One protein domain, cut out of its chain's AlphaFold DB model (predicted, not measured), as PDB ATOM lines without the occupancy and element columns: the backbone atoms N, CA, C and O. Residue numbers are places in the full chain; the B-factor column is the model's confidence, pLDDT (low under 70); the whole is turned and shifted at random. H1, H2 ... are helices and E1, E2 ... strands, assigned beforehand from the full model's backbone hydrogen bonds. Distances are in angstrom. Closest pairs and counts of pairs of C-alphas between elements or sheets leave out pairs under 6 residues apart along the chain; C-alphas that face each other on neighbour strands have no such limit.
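This is residues 116 to 221 of the 226 residues of the protein "Hypothetical protein" of Dictyocha speculum (UniProt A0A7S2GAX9). The two longest helices, H3 and H6, meet near their last residues as a V, with the short helices H4 and H5 on one side of it and H1 packed on H6 from the other. H2 lies far out at one end of the long axis, away from this cluster, and residues 135 to 140, of which 135 to 137 belong to H2, stick out. The printed part has 106 residues, with six named helices and one named strand in the order H1, H2, E1, H3, H4, H5, H6; the class is mostly helix. It is compact, with a radius of gyration of the C-alphas of 13.8 A, yet elongated, spanning 43 by 28 by 23 A.

H1 is residues 120 to 124, beginning at C-alpha 120 at (-33.933, -8.544, -42.723). H2 is residues 130 to 137, 10.7 A long. Strand E1, residues 157 to 159, pairs with no named strand. H3 is residues 163 to 174, 16.5 A long, beginning at C-alpha 163 at (-19.780, -8.505, -43.671). H4 is residues 176 to 180, and H5 is residues 184 to 190, 10.0 A long. H6 is residues 207 to 220, 18.6 A long, ending at C-alpha 220 at (-39.485, 0.339, -48.253).

H6 is the hub, touching H1, H3 and H4. Its residues 209 to 213 alone touch H1, with the closest C-alphas, those of Val 121 and Leu 213, 6.5 A apart. H3 touches H6 with residues 169 to 173 alone, at a steep tilt of 53 degrees, the same way; the closest C-alphas, those of Ile 173 and Leu 217, are 6.4 A apart. H4 and H6 only just touch, with 3 pairs of C-alphas within 8 A, the closest being Pro 176 and Leu 218 at 5.7 A. H5 is close to H6 but not clearly touching, about perpendicular at 79 degrees; the closest C-alphas are those of Gln 188 and His 210, 7.1 A apart. The closest C-alphas of H1 and E1, those of Pro 120 and Phe 158, are 6.6 A apart. H2 is apart from H1, E1, H3, H4, H5 and H6. In H1, H2, H3, H4, H5 and H6 every O i to N i+4 pair is within hydrogen-bond range.

The C-alphas of Asn 138 and Ala 181, 43.7 A apart, are the two farthest from each other. The links from H2 to E1, 19 residues, and from H5 to H6, 16 residues, are long. The printed part has no cut. The mean pLDDT of the printed part is 93.7, and no printed residue is under 70.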
ATOM      1  N   HIS A 116     -33.418  -3.927 -34.855       96.31
ATOM      2  CA  HIS A 116     -33.877  -5.310 -35.023       96.31
ATOM      3  C   HIS A 116     -32.858  -6.312 -34.482       96.31
ATOM      4  O   HIS A 116     -31.649  -6.145 -34.662       96.31
ATOM      5  N   VAL A 117     -33.337  -7.359 -33.800       95.38
ATOM      6  CA  VAL A 117     -32.466  -8.404 -33.225       95.38
ATOM      7  C   VAL A 117     -32.149  -9.518 -34.226       95.38
ATOM      8  O   VAL A 117     -31.303 -10.364 -33.935       95.38
ATOM      9  N   TYR A 118     -32.791  -9.512 -35.395       95.25
ATOM     10  CA  TYR A 118     -32.504 -10.424 -36.490       95.25
ATOM     11  C   TYR A 118     -32.190  -9.684 -37.794       95.25
ATOM     12  O   TYR A 118     -32.382  -8.473 -37.922       95.25
ATOM     13  N   GLY A 119     -31.689 -10.448 -38.769       94.75
ATOM     14  CA  GLY A 119     -31.459  -9.976 -40.129       94.75
ATOM     15  C   GLY A 119     -32.771  -9.762 -40.898       94.75
ATOM     16  O   GLY A 119     -33.803 -10.344 -40.541       94.75
ATOM     17  N   PRO A 120     -32.741  -8.987 -41.996       94.81
ATOM     18  CA  PRO A 120     -33.933  -8.544 -42.723       94.81
ATOM     19  C   PRO A 120     -34.843  -9.695 -43.164       94.81
ATOM     20  O   PRO A 120     -36.060  -9.601 -43.036       94.81
ATOM     21  N   VAL A 121     -34.289 -10.823 -43.619       94.94
ATOM     22  CA  VAL A 121     -35.100 -11.975 -44.051       94.94
ATOM     23  C   VAL A 121     -35.932 -12.548 -42.905       94.94
ATOM     24  O   VAL A 121     -37.104 -12.878 -43.101       94.94
ATOM     25  N   ARG A 122     -35.358 -12.677 -41.703       94.44
ATOM     26  CA  ARG A 122     -36.083 -13.219 -40.544       94.44
ATOM     27  C   ARG A 122     -37.174 -12.266 -40.083       94.44
ATOM     28  O   ARG A 122     -38.271 -12.739 -39.785       94.44
ATOM     29  N   GLU A 123     -36.893 -10.964 -40.098       94.06
ATOM     30  CA  GLU A 123     -37.880  -9.940 -39.754       94.06
ATOM     31  C   GLU A 123     -39.064  -9.942 -40.732       94.06
ATOM     32  O   GLU A 123     -40.221  -9.996 -40.317       94.06
ATOM     33  N   LEU A 124     -38.788 -10.010 -42.039       95.56
ATOM     34  CA  LEU A 124     -39.815 -10.032 -43.085       95.56
ATOM     35  C   LEU A 124     -40.676 -11.303 -43.065       95.56
ATOM     36  O   LEU A 124     -41.864 -11.247 -43.379       95.56
ATOM     37  N   THR A 125     -40.091 -12.450 -42.717       94.19
ATOM     38  CA  THR A 125     -40.754 -13.766 -42.815       94.19
ATOM     39  C   THR A 125     -41.314 -14.290 -41.495       94.19
ATOM     40  O   THR A 125     -41.768 -15.433 -41.442       94.19
ATOM     41  N   LYS A 126     -41.294 -13.477 -40.433       91.25
ATOM     42  CA  LYS A 126     -41.739 -13.858 -39.085       91.25
ATOM     43  C   LYS A 126     -41.037 -15.111 -38.534       91.25
ATOM     44  O   LYS A 126     -41.654 -15.970 -37.908       91.25
ATOM     45  N   GLN A 127     -39.739 -15.246 -38.804       91.44
ATOM     46  CA  GLN A 127     -38.925 -16.382 -38.346       91.44
ATOM     47  C   GLN A 127     -38.141 -16.040 -37.068       91.44
ATOM     48  O   GLN A 127     -36.986 -16.440 -36.926       91.44
ATOM     49  N   GLN A 128     -38.728 -15.269 -36.148       91.44
ATOM     50  CA  GLN A 128     -38.140 -14.967 -34.839       91.44
ATOM     51  C   GLN A 128     -38.329 -16.125 -33.854       91.44
ATOM     52  O   GLN A 128     -39.327 -16.845 -33.907       91.44
ATOM     53  N   ASP A 129     -37.383 -16.294 -32.931       93.12
ATOM     54  CA  ASP A 129     -37.417 -17.403 -31.976       93.12
ATOM     55  C   ASP A 129     -38.548 -17.221 -30.939       93.12
ATOM     56  O   ASP A 129     -38.858 -16.085 -30.567       93.12
ATOM     57  N   PRO A 130     -39.131 -18.310 -30.397       93.88
ATOM     58  CA  PRO A 130     -40.207 -18.217 -29.405       93.88
ATOM     59  C   PRO A 130     -39.841 -17.406 -28.155       93.88
ATOM     60  O   PRO A 130     -40.661 -16.638 -27.663       93.88
ATOM     61  N   TRP A 131     -38.598 -17.522 -27.670       92.06
ATOM     62  CA  TRP A 131     -38.130 -16.751 -26.511       92.06
ATOM     63  C   TRP A 131     -38.197 -15.242 -26.772       92.06
ATOM     64  O   TRP A 131     -38.549 -14.472 -25.881       92.06
ATOM     65  N   TRP A 132     -37.885 -14.815 -28.000       93.75
ATOM     66  CA  TRP A 132     -37.914 -13.407 -28.365       93.75
ATOM     67  C   TRP A 132     -39.352 -12.910 -28.409       93.75
ATOM     68  O   TRP A 132     -39.640 -11.865 -27.837       93.75
ATOM     69  N   GLN A 133     -40.257 -13.678 -29.025       93.88
ATOM     70  CA  GLN A 133     -41.682 -13.334 -29.093       93.88
ATOM     71  C   GLN A 133     -42.239 -13.109 -27.686       93.88
ATOM     72  O   GLN A 133     -42.813 -12.058 -27.412       93.88
ATOM     73  N   HIS A 134     -41.930 -14.030 -26.772       93.38
ATOM     74  CA  HIS A 134     -42.311 -13.930 -25.369       93.38
ATOM     75  C   HIS A 134     -41.761 -12.664 -24.692       93.38
ATOM     76  O   HIS A 134     -42.486 -11.901 -24.055       93.38
ATOM     77  N   TYR A 135     -40.471 -12.373 -24.873       95.25
ATOM     78  CA  TYR A 135     -39.842 -11.195 -24.262       95.25
ATOM     79  C   TYR A 135     -40.386  -9.875 -24.816       95.25
ATOM     80  O   TYR A 135     -40.339  -8.846 -24.136       95.25
ATOM     81  N   ARG A 136     -40.881  -9.886 -26.055       95.69
ATOM     82  CA  ARG A 136     -41.528  -8.743 -26.703       95.69
ATOM     83  C   ARG A 136     -42.953  -8.540 -26.207       95.69
ATOM     84  O   ARG A 136     -43.340  -7.403 -25.942       95.69
ATOM     85  N   GLU A 137     -43.706  -9.617 -26.020       94.44
ATOM     86  CA  GLU A 137     -45.033  -9.572 -25.396       94.44
ATOM     87  C   GLU A 137     -44.952  -8.998 -23.975       94.44
ATOM     88  O   GLU A 137     -45.737  -8.117 -23.623       94.44
ATOM     89  N   ASN A 138     -43.927  -9.381 -23.207       94.31
ATOM     90  CA  ASN A 138     -43.691  -8.880 -21.850       94.31
ATOM     91  C   ASN A 138     -43.443  -7.358 -21.764       94.31
ATOM     92  O   ASN A 138     -43.655  -6.770 -20.701       94.31
ATOM     93  N   VAL A 139     -43.015  -6.702 -22.853       94.38
ATOM     94  CA  VAL A 139     -42.891  -5.228 -22.938       94.38
ATOM     95  C   VAL A 139     -44.079  -4.560 -23.643       94.38
ATOM     96  O   VAL A 139     -44.044  -3.353 -23.895       94.38
ATOM     97  N   GLY A 140     -45.127  -5.327 -23.964       93.19
ATOM     98  CA  GLY A 140     -46.327  -4.856 -24.656       93.19
ATOM     99  C   GLY A 140     -46.109  -4.539 -26.138       93.19
ATOM    100  O   GLY A 140     -46.847  -3.731 -26.705       93.19
ATOM    101  N   ALA A 141     -45.084  -5.118 -26.772       93.19
ATOM    102  CA  ALA A 141     -44.787  -4.855 -28.174       93.19
ATOM    103  C   ALA A 141     -45.750  -5.588 -29.120       93.19
ATOM    104  O   ALA A 141     -46.185  -6.711 -28.871       93.19
ATOM    105  N   ARG A 142     -46.025  -4.969 -30.273       90.56
ATOM    106  CA  ARG A 142     -46.757  -5.612 -31.372       90.56
ATOM    107  C   ARG A 142     -45.833  -6.552 -32.145       90.56
ATOM    108  O   ARG A 142     -44.902  -6.083 -32.795       90.56
ATOM    109  N   ILE A 143     -46.107  -7.856 -32.086       90.75
ATOM    110  CA  ILE A 143     -45.323  -8.913 -32.760       90.75
ATOM    111  C   ILE A 143     -46.074  -9.586 -33.925       90.75
ATOM    112  O   ILE A 143     -45.636 -10.588 -34.489       90.75
ATOM    113  N   ASP A 144     -47.250  -9.067 -34.272       89.62
ATOM    114  CA  ASP A 144     -48.126  -9.583 -35.325       89.62
ATOM    115  C   ASP A 144     -47.731  -9.110 -36.731       89.62
ATOM    116  O   ASP A 144     -48.152  -9.717 -37.714       89.62
ATOM    117  N   ARG A 145     -46.901  -8.065 -36.826       90.88
ATOM    118  CA  ARG A 145     -46.478  -7.444 -38.086       90.88
ATOM    119  C   ARG A 145     -45.507  -8.325 -38.869       90.88
ATOM    120  O   ARG A 145     -44.567  -8.878 -38.306       90.88
ATOM    121  N   VAL A 146     -45.723  -8.421 -40.179       92.38
ATOM    122  CA  VAL A 146     -44.958  -9.278 -41.102       92.38
ATOM    123  C   VAL A 146     -44.759  -8.595 -42.449       92.38
ATOM    124  O   VAL A 146     -45.434  -7.611 -42.762       92.38
ATOM    125  N   GLY A 147     -43.856  -9.132 -43.270       95.25
ATOM    126  CA  GLY A 147     -43.534  -8.565 -44.574       95.25
ATOM    127  C   GLY A 147     -43.130  -7.100 -44.452       95.25
ATOM    128  O   GLY A 147     -42.486  -6.710 -43.483       95.25
ATOM    129  N   LEU A 148     -43.561  -6.267 -45.397       96.12
ATOM    130  CA  LEU A 148     -43.236  -4.835 -45.394       96.12
ATOM    131  C   LEU A 148     -43.797  -4.082 -44.172       96.12
ATOM    132  O   LEU A 148     -43.338  -2.990 -43.851       96.12
ATOM    133  N   ASP A 149     -44.767  -4.652 -43.446       94.69
ATOM    134  CA  ASP A 149     -45.292  -4.022 -42.236       94.69
ATOM    135  C   ASP A 149     -44.435  -4.289 -40.986       94.69
ATOM    136  O   ASP A 149     -44.598  -3.576 -39.996       94.69
ATOM    137  N   CYS A 150     -43.499  -5.252 -41.014       92.75
ATOM    138  CA  CYS A 150     -42.686  -5.635 -39.846       92.75
ATOM    139  C   CYS A 150     -41.941  -4.455 -39.218       92.75
ATOM    140  O   CYS A 150     -41.755  -4.387 -38.002       92.75
ATOM    141  N   CYS A 151     -41.493  -3.538 -40.071       94.75
ATOM    142  CA  CYS A 151     -40.332  -2.721 -39.798       94.75
ATOM    143  C   CYS A 151     -40.555  -1.286 -40.274       94.75
ATOM    144  O   CYS A 151     -41.226  -1.040 -41.282       94.75
ATOM    145  N   SER A 152     -39.981  -0.333 -39.540       96.88
ATOM    146  CA  SER A 152     -39.957   1.072 -39.946       96.88
ATOM    147  C   SER A 152     -39.267   1.229 -41.303       96.88
ATOM    148  O   SER A 152     -38.238   0.594 -41.552       96.88
ATOM    149  N   GLU A 153     -39.794   2.123 -42.138       96.81
ATOM    150  CA  GLU A 153     -39.146   2.545 -43.388       96.81
ATOM    151  C   GLU A 153     -37.770   3.189 -43.109       96.81
ATOM    152  O   GLU A 153     -36.797   2.965 -43.822       96.81
ATOM    153  N   HIS A 154     -37.650   3.881 -41.971       97.44
ATOM    154  CA  HIS A 154     -36.407   4.440 -41.441       97.44
ATOM    155  C   HIS A 154     -35.789   3.483 -40.415       97.44
ATOM    156  O   HIS A 154     -35.671   3.800 -39.227       97.44
ATOM    157  N   THR A 155     -35.483   2.255 -40.838       97.81
ATOM    158  CA  THR A 155     -34.785   1.280 -39.989       97.81
ATOM    159  C   THR A 155     -33.348   1.737 -39.732       97.81
ATOM    160  O   THR A 155     -32.643   2.167 -40.635       97.81
ATOM    161  N   ILE A 156     -32.900   1.645 -38.489       98.31
ATOM    162  CA  ILE A 156     -31.552   1.975 -38.034       98.31
ATOM    163  C   ILE A 156     -30.629   0.765 -38.106       98.31
ATOM    164  O   ILE A 156     -29.481   0.938 -38.502       98.31
ATOM    165  N   SER A 157     -31.073  -0.433 -37.712       98.06
ATOM    166  CA  SER A 157     -30.156  -1.571 -37.602       98.06
ATOM    167  C   SER A 157     -30.778  -2.944 -37.811       98.06
ATOM    168  O   SER A 157     -31.930  -3.177 -37.455       98.06
ATOM    169  N   PHE A 158     -29.953  -3.868 -38.308       97.31
ATOM    170  CA  PHE A 158     -30.226  -5.305 -38.363       97.31
ATOM    171  C   PHE A 158     -29.084  -6.074 -37.705       97.31
ATOM    172  O   PHE A 158     -27.927  -5.950 -38.116       97.31
ATOM    173  N   HIS A 159     -29.392  -6.880 -36.693       95.81
ATOM    174  CA  HIS A 159     -28.410  -7.777 -36.094       95.81
ATOM    175  C   HIS A 159     -28.219  -9.061 -36.919       95.81
ATOM    176  O   HIS A 159     -29.008  -9.373 -37.807       95.81
ATOM    177  N   TYR A 160     -27.143  -9.799 -36.642       93.75
ATOM    178  CA  TYR A 160     -26.671 -10.976 -37.379       93.75
ATOM    179  C   TYR A 160     -26.332 -10.742 -38.855       93.75
ATOM    180  O   TYR A 160     -25.937 -11.687 -39.541       93.75
ATOM    181  N   ALA A 161     -26.396  -9.499 -39.328       92.94
ATOM    182  CA  ALA A 161     -25.907  -9.128 -40.641       92.94
ATOM    183  C   ALA A 161     -24.377  -9.184 -40.639       92.94
ATOM    184  O   ALA A 161     -23.720  -8.362 -40.000       92.94
ATOM    185  N   PHE A 162     -23.794 -10.161 -41.333       92.12
ATOM    186  CA  PHE A 162     -22.339 -10.318 -41.432       92.12
ATOM    187  C   PHE A 162     -21.769  -9.536 -42.621       92.12
ATOM    188  O   PHE A 162     -22.517  -9.035 -43.455       92.12
ATOM    189  N   GLY A 163     -20.443  -9.413 -42.720       93.38
ATOM    190  CA  GLY A 163     -19.780  -8.505 -43.671       93.38
ATOM    191  C   GLY A 163     -20.329  -8.513 -45.115       93.38
ATOM    192  O   GLY A 163     -20.575  -7.433 -45.653       93.38
ATOM    193  N   PRO A 164     -20.537  -9.676 -45.763       94.06
ATOM    194  CA  PRO A 164     -21.142  -9.744 -47.098       94.06
ATOM    195  C   PRO A 164     -22.576  -9.199 -47.155       94.06
ATOM    196  O   PRO A 164     -22.897  -8.426 -48.054       94.06
ATOM    197  N   GLU A 165     -23.410  -9.546 -46.171       94.88
ATOM    198  CA  GLU A 165     -24.794  -9.073 -46.056       94.88
ATOM    199  C   GLU A 165     -24.842  -7.559 -45.809       94.88
ATOM    200  O   GLU A 165     -25.548  -6.847 -46.517       94.88
ATOM    201  N   GLN A 166     -24.011  -7.048 -44.893       95.81
ATOM    202  CA  GLN A 166     -23.891  -5.611 -44.615       95.81
ATOM    203  C   GLN A 166     -23.534  -4.814 -45.877       95.81
ATOM    204  O   GLN A 166     -24.187  -3.821 -46.191       95.81
ATOM    205  N   ARG A 167     -22.513  -5.259 -46.625       96.38
ATOM    206  CA  ARG A 167     -22.076  -4.585 -47.860       96.38
ATOM    207  C   ARG A 167     -23.147  -4.608 -48.940       96.38
ATOM    208  O   ARG A 167     -23.292  -3.623 -49.658       96.38
ATOM    209  N   LEU A 168     -23.871  -5.719 -49.074       96.19
ATOM    210  CA  LEU A 168     -24.957  -5.801 -50.039       96.19
ATOM    211  C   LEU A 168     -26.080  -4.835 -49.671       96.19
ATOM    212  O   LEU A 168     -26.476  -4.048 -50.524       96.19
ATOM    213  N   ILE A 169     -26.556  -4.866 -48.420       96.88
ATOM    214  CA  ILE A 169     -27.625  -3.973 -47.960       96.88
ATOM    215  C   ILE A 169     -27.220  -2.516 -48.201       96.88
ATOM    216  O   ILE A 169     -27.975  -1.795 -48.848       96.88
ATOM    217  N   ASP A 170     -26.015  -2.108 -47.782       97.62
ATOM    218  CA  ASP A 170     -25.494  -0.752 -48.000       97.62
ATOM    219  C   ASP A 170     -25.460  -0.369 -49.488       97.62
ATOM    220  O   ASP A 170     -25.944   0.697 -49.880       97.62
ATOM    221  N   HIS A 171     -24.952  -1.258 -50.350       96.81
ATOM    222  CA  HIS A 171     -24.879  -0.978 -51.780       96.81
ATOM    223  C   HIS A 171     -26.276  -0.800 -52.387       96.81
ATOM    224  O   HIS A 171     -26.466   0.123 -53.184       96.81
ATOM    225  N   VAL A 172     -27.243  -1.637 -51.988       97.06
ATOM    226  CA  VAL A 172     -28.636  -1.592 -52.456       97.06
ATOM    227  C   VAL A 172     -29.309  -0.284 -52.071       97.06
ATOM    228  O   VAL A 172     -29.789   0.419 -52.960       97.06
ATOM    229  N   ILE A 173     -29.294   0.075 -50.784       96.81
ATOM    230  CA  ILE A 173     -29.992   1.274 -50.296       96.81
ATOM    231  C   ILE A 173     -29.373   2.567 -50.839       96.81
ATOM    232  O   ILE A 173     -30.079   3.551 -51.042       96.81
ATOM    233  N   ARG A 174     -28.065   2.570 -51.135       96.25
ATOM    234  CA  ARG A 174     -27.368   3.741 -51.694       96.25
ATOM    235  C   ARG A 174     -27.437   3.832 -53.216       96.25
ATOM    236  O   ARG A 174     -27.235   4.910 -53.763       96.25
ATOM    237  N   ASN A 175     -27.690   2.727 -53.918       96.25
ATOM    238  CA  ASN A 175     -27.682   2.684 -55.386       96.25
ATOM    239  C   ASN A 175     -28.938   2.009 -55.965       96.25
ATOM    240  O   ASN A 175     -28.813   1.187 -56.879       96.25
ATOM    241  N   PRO A 176     -30.159   2.339 -55.508       95.62
ATOM    242  CA  PRO A 176     -31.344   1.530 -55.791       95.62
ATOM    243  C   PRO A 176     -31.657   1.420 -57.292       95.62
ATOM    244  O   PRO A 176     -32.068   0.361 -57.760       95.62
ATOM    245  N   SER A 177     -31.379   2.459 -58.090       96.00
ATOM    246  CA  SER A 177     -31.574   2.441 -59.551       96.00
ATOM    247  C   SER A 177     -30.771   1.344 -60.259       96.00
ATOM    248  O   SER A 177     -31.282   0.716 -61.184       96.00
ATOM    249  N   ARG A 178     -29.541   1.064 -59.802       95.19
ATOM    250  CA  ARG A 178     -28.691  -0.006 -60.353       95.19
ATOM    251  C   ARG A 178     -29.351  -1.368 -60.175       95.19
ATOM    252  O   ARG A 178     -29.363  -2.175 -61.096       95.19
ATOM    253  N   PHE A 179     -29.905  -1.611 -58.995       95.94
ATOM    254  CA  PHE A 179     -30.527  -2.885 -58.657       95.94
ATOM    255  C   PHE A 179     -31.927  -3.017 -59.248       95.94
ATOM    256  O   PHE A 179     -32.315  -4.112 -59.636       95.94
ATOM    257  N   ARG A 180     -32.686  -1.925 -59.396       95.56
ATOM    258  CA  ARG A 180     -33.973  -1.954 -60.111       95.56
ATOM    259  C   ARG A 180     -33.822  -2.405 -61.564       95.56
ATOM    260  O   ARG A 180     -34.699  -3.107 -62.048       95.56
ATOM    261  N   ALA A 181     -32.709  -2.059 -62.212       95.31
ATOM    262  CA  ALA A 181     -32.410  -2.468 -63.583       95.31
ATOM    263  C   ALA A 181     -32.021  -3.953 -63.734       95.31
ATOM    264  O   ALA A 181     -32.057  -4.459 -64.851       95.31
ATOM    265  N   MET A 182     -31.656  -4.639 -62.644       95.00
ATOM    266  CA  MET A 182     -31.288  -6.059 -62.669       95.00
ATOM    267  C   MET A 182     -32.517  -6.966 -62.757       95.00
ATOM    268  O   MET A 182     -33.550  -6.714 -62.115       95.00
ATOM    269  N   ASP A 183     -32.368  -8.076 -63.475       94.06
ATOM    270  CA  ASP A 183     -33.360  -9.141 -63.503       94.06
ATOM    271  C   ASP A 183     -33.383  -9.951 -62.189       94.06
ATOM    272  O   ASP A 183     -32.565  -9.777 -61.277       94.06
ATOM    273  N   ALA A 184     -34.381 -10.826 -62.050       89.06
ATOM    274  CA  ALA A 184     -34.561 -11.624 -60.839       89.06
ATOM    275  C   ALA A 184     -33.427 -12.643 -60.610       89.06
ATOM    276  O   ALA A 184     -33.084 -12.920 -59.460       89.06
ATOM    277  N   ALA A 185     -32.837 -13.192 -61.673       90.44
ATOM    278  CA  ALA A 185     -31.770 -14.184 -61.577       90.44
ATOM    279  C   ALA A 185     -30.434 -13.541 -61.177       90.44
ATOM    280  O   ALA A 185     -29.672 -14.130 -60.410       90.44
ATOM    281  N   GLU A 186     -30.154 -12.329 -61.656       92.75
ATOM    282  CA  GLU A 186     -29.026 -11.504 -61.219       92.75
ATOM    283  C   GLU A 186     -29.153 -11.174 -59.733       92.75
ATOM    284  O   GLU A 186     -28.259 -11.486 -58.947       92.75
ATOM    285  N   LYS A 187     -30.307 -10.637 -59.328       91.81
ATOM    286  CA  LYS A 187     -30.642 -10.346 -57.928       91.81
ATOM    287  C   LYS A 187     -30.504 -11.567 -57.021       91.81
ATOM    288  O   LYS A 187     -30.006 -11.449 -55.904       91.81
ATOM    289  N   GLN A 188     -30.912 -12.743 -57.488       88.50
ATOM    290  CA  GLN A 188     -30.806 -13.974 -56.710       88.50
ATOM    291  C   GLN A 188     -29.355 -14.366 -56.409       88.50
ATOM    292  O   GLN A 188     -29.052 -14.830 -55.315       88.50
ATOM    293  N   LYS A 189     -28.441 -14.140 -57.356       90.19
ATOM    294  CA  LYS A 189     -27.012 -14.448 -57.189       90.19
ATOM    295  C   LYS A 189     -26.272 -13.453 -56.294       90.19
ATOM    296  O   LYS A 189     -25.150 -13.735 -55.894       90.19
ATOM    297  N   MET A 190     -26.867 -12.291 -56.025       92.06
ATOM    298  CA  MET A 190     -26.235 -11.227 -55.243       92.06
ATOM    299  C   MET A 190     -26.324 -11.467 -53.737       92.06
ATOM    300  O   MET A 190     -25.452 -10.995 -53.013       92.06
ATOM    301  N   TRP A 191     -27.369 -12.153 -53.257       91.31
ATOM    302  CA  TRP A 191     -27.512 -12.413 -51.825       91.31
ATOM    303  C   TRP A 191     -26.413 -13.371 -51.338       91.31
ATOM    304  O   TRP A 191     -26.142 -14.355 -52.033       91.31
ATOM    305  N   PRO A 192     -25.790 -13.132 -50.166       92.69
ATOM    306  CA  PRO A 192     -24.739 -14.009 -49.664       92.69
ATOM    307  C   PRO A 192     -25.215 -15.452 -49.504       92.69
ATOM    308  O   PRO A 192     -26.359 -15.715 -49.116       92.69
ATOM    309  N   SER A 193     -24.316 -16.398 -49.768       89.69
ATOM    310  CA  SER A 193     -24.588 -17.813 -49.526       89.69
ATOM    311  C   SER A 193     -24.750 -18.102 -48.030       89.69
ATOM    312  O   SER A 193     -24.297 -17.340 -47.178       89.69
ATOM    313  N   ALA A 194     -25.347 -19.244 -47.681       87.25
ATOM    314  CA  ALA A 194     -25.537 -19.627 -46.279       87.25
ATOM    315  C   ALA A 194     -24.222 -19.676 -45.470       87.25
ATOM    316  O   ALA A 194     -24.232 -19.383 -44.280       87.25
ATOM    317  N   SER A 195     -23.091 -19.999 -46.109       88.31
ATOM    318  CA  SER A 195     -21.759 -19.992 -45.481       88.31
ATOM    319  C   SER A 195     -21.186 -18.594 -45.227       88.31
ATOM    320  O   SER A 195     -20.196 -18.464 -44.513       88.31
ATOM    321  N   GLU A 196     -21.769 -17.561 -45.828       89.12
ATOM    322  CA  GLU A 196     -21.333 -16.164 -45.725       89.12
ATOM    323  C   GLU A 196     -22.228 -15.325 -44.798       89.12
ATOM    324  O   GLU A 196     -21.887 -14.181 -44.480       89.12
ATOM    325  N   LEU A 197     -23.367 -15.881 -44.375       88.94
ATOM    326  CA  LEU A 197     -24.300 -15.260 -43.439       88.94
ATOM    327  C   LEU A 197     -23.866 -15.489 -41.985       88.94
ATOM    328  O   LEU A 197     -23.178 -16.455 -41.656       88.94
ATOM    329  N   GLY A 198     -24.293 -14.591 -41.094       81.31
ATOM    330  CA  GLY A 198     -24.091 -14.758 -39.655       81.31
ATOM    331  C   GLY A 198     -24.875 -15.956 -39.111       81.31
ATOM    332  O   GLY A 198     -25.900 -16.338 -39.671       81.31
ATOM    333  N   GLY A 199     -24.440 -16.526 -37.982       82.44
ATOM    334  CA  GLY A 199     -24.977 -17.796 -37.457       82.44
ATOM    335  C   GLY A 199     -26.492 -17.836 -37.195       82.44
ATOM    336  O   GLY A 199     -27.078 -18.914 -37.170       82.44
ATOM    337  N   HIS A 200     -27.139 -16.678 -37.042       86.94
ATOM    338  CA  HIS A 200     -28.593 -16.556 -36.891       86.94
ATOM    339  C   HIS A 200     -29.255 -15.697 -37.986       86.94
ATOM    340  O   HIS A 200     -30.438 -15.363 -37.851       86.94
ATOM    341  N   SER A 201     -28.527 -15.340 -39.052       87.19
ATOM    342  CA  SER A 201     -29.073 -14.691 -40.250       87.19
ATOM    343  C   SER A 201     -29.529 -15.739 -41.260       87.19
ATOM    344  O   SER A 201     -28.911 -16.796 -41.393       87.19
ATOM    345  N   TYR A 202     -30.636 -15.468 -41.951       90.38
ATOM    346  CA  TYR A 202     -31.224 -16.374 -42.939       90.38
ATOM    347  C   TYR A 202     -31.161 -15.762 -44.332       90.38
ATOM    348  O   TYR A 202     -31.381 -14.569 -44.512       90.38
ATOM    349  N   GLY A 203     -30.918 -16.611 -45.327       90.00
ATOM    350  CA  GLY A 203     -31.119 -16.261 -46.726       90.00
ATOM    351  C   GLY A 203     -32.574 -16.474 -47.160       90.00
ATOM    352  O   GLY A 203     -33.299 -17.255 -46.530       90.00
ATOM    353  N   PRO A 204     -33.018 -15.812 -48.241       91.88
ATOM    354  CA  PRO A 204     -34.314 -16.086 -48.848       91.88
ATOM    355  C   PRO A 204     -34.365 -17.540 -49.353       91.88
ATOM    356  O   PRO A 204     -33.507 -17.968 -50.120       91.88
ATOM    357  N   LYS A 205     -35.364 -18.315 -48.906       89.75
ATOM    358  CA  LYS A 205     -35.461 -19.766 -49.191       89.75
ATOM    359  C   LYS A 205     -36.166 -20.091 -50.508       89.75
ATOM    360  O   LYS A 205     -35.974 -21.168 -51.063       89.75
ATOM    361  N   ASP A 206     -36.989 -19.172 -50.994       91.44
ATOM    362  CA  ASP A 206     -37.812 -19.331 -52.186       91.44
ATOM    363  C   ASP A 206     -37.935 -18.007 -52.947       91.44
ATOM    364  O   ASP A 206     -37.509 -16.946 -52.478       91.44
ATOM    365  N   LYS A 207     -38.530 -18.079 -54.142       91.00
ATOM    366  CA  LYS A 207     -38.717 -16.927 -55.027       91.00
ATOM    367  C   LYS A 207     -39.517 -15.805 -54.357       91.00
ATOM    368  O   LYS A 207     -39.126 -14.649 -54.476       91.00
ATOM    369  N   SER A 208     -40.578 -16.135 -53.618       93.00
ATOM    370  CA  SER A 208     -41.424 -15.140 -52.949       93.00
ATOM    371  C   SER A 208     -40.694 -14.382 -51.845       93.00
ATOM    372  O   SER A 208     -40.818 -13.165 -51.742       93.00
ATOM    373  N   THR A 209     -39.883 -15.074 -51.047       93.75
ATOM    374  CA  THR A 209     -39.055 -14.453 -50.010       93.75
ATOM    375  C   THR A 209     -37.998 -13.565 -50.648       93.75
ATOM    376  O   THR A 209     -37.690 -12.494 -50.132       93.75
ATOM    377  N   HIS A 210     -37.459 -13.992 -51.792       94.62
ATOM    378  CA  HIS A 210     -36.510 -13.199 -52.553       94.62
ATOM    379  C   HIS A 210     -37.136 -11.900 -53.063       94.62
ATOM    380  O   HIS A 210     -36.557 -10.834 -52.876       94.62
ATOM    381  N   GLU A 211     -38.313 -11.982 -53.680       94.69
ATOM    382  CA  GLU A 211     -39.063 -10.820 -54.167       94.69
ATOM    383  C   GLU A 211     -39.405  -9.866 -53.020       94.69
ATOM    384  O   GLU A 211     -39.096  -8.681 -53.109       94.69
ATOM    385  N   LEU A 212     -39.928 -10.390 -51.906       96.19
ATOM    386  CA  LEU A 212     -40.251  -9.606 -50.714       96.19
ATOM    387  C   LEU A 212     -39.029  -8.872 -50.146       96.19
ATOM    388  O   LEU A 212     -39.123  -7.692 -49.816       96.19
ATOM    389  N   LEU A 213     -37.885  -9.552 -50.048       96.38
ATOM    390  CA  LEU A 213     -36.634  -8.955 -49.581       96.38
ATOM    391  C   LEU A 213     -36.175  -7.818 -50.498       96.38
ATOM    392  O   LEU A 213     -35.793  -6.756 -50.014       96.38
ATOM    393  N   TRP A 214     -36.231  -8.016 -51.815       96.69
ATOM    394  CA  TRP A 214     -35.837  -6.983 -52.772       96.69
ATOM    395  C   TRP A 214     -36.784  -5.788 -52.763       96.69
ATOM    396  O   TRP A 214     -36.305  -4.658 -52.776       96.69
ATOM    397  N   THR A 215     -38.095  -6.016 -52.682       96.94
ATOM    398  CA  THR A 215     -39.074  -4.937 -52.501       96.94
ATOM    399  C   THR A 215     -38.815  -4.182 -51.203       96.94
ATOM    400  O   THR A 215     -38.799  -2.956 -51.205       96.94
ATOM    401  N   PHE A 216     -38.531  -4.886 -50.104       97.69
ATOM    402  CA  PHE A 216     -38.191  -4.239 -48.842       97.69
ATOM    403  C   PHE A 216     -36.957  -3.338 -48.976       97.69
ATOM    404  O   PHE A 216     -37.016  -2.160 -48.638       97.69
ATOM    405  N   LEU A 217     -35.850  -3.863 -49.506       97.12
ATOM    406  CA  LEU A 217     -34.591  -3.117 -49.595       97.12
ATOM    407  C   LEU A 217     -34.636  -1.948 -50.587       97.12
ATOM    408  O   LEU A 217     -33.940  -0.961 -50.377       97.12
ATOM    409  N   LEU A 218     -35.397  -2.067 -51.677       96.94
ATOM    410  CA  LEU A 218     -35.439  -1.049 -52.730       96.94
ATOM    411  C   LEU A 218     -36.513   0.006 -52.496       96.94
ATOM    412  O   LEU A 218     -36.289   1.177 -52.809       96.94
ATOM    413  N   ASP A 219     -37.677  -0.415 -52.009       95.62
ATOM    414  CA  ASP A 219     -38.894   0.389 -52.074       95.62
ATOM    415  C   ASP A 219     -39.454   0.745 -50.694       95.62
ATOM    416  O   ASP A 219     -40.267   1.658 -50.613       95.62
ATOM    417  N   HIS A 220     -39.011   0.077 -49.621       96.38
ATOM    418  CA  HIS A 220     -39.485   0.339 -48.253       96.38
ATOM    419  C   HIS A 220     -38.395   0.867 -47.318       96.38
ATOM    420  O   HIS A 220     -38.669   1.671 -46.437       96.38
ATOM    421  N   LEU A 221     -37.154   0.403 -47.465       97.44
ATOM    422  CA  LEU A 221     -36.042   0.835 -46.628       97.44
ATOM    423  C   LEU A 221     -35.450   2.141 -47.168       97.44
ATOM    424  O   LEU A 221     -34.843   2.167 -48.239       97.44
TER     425      LEU A 221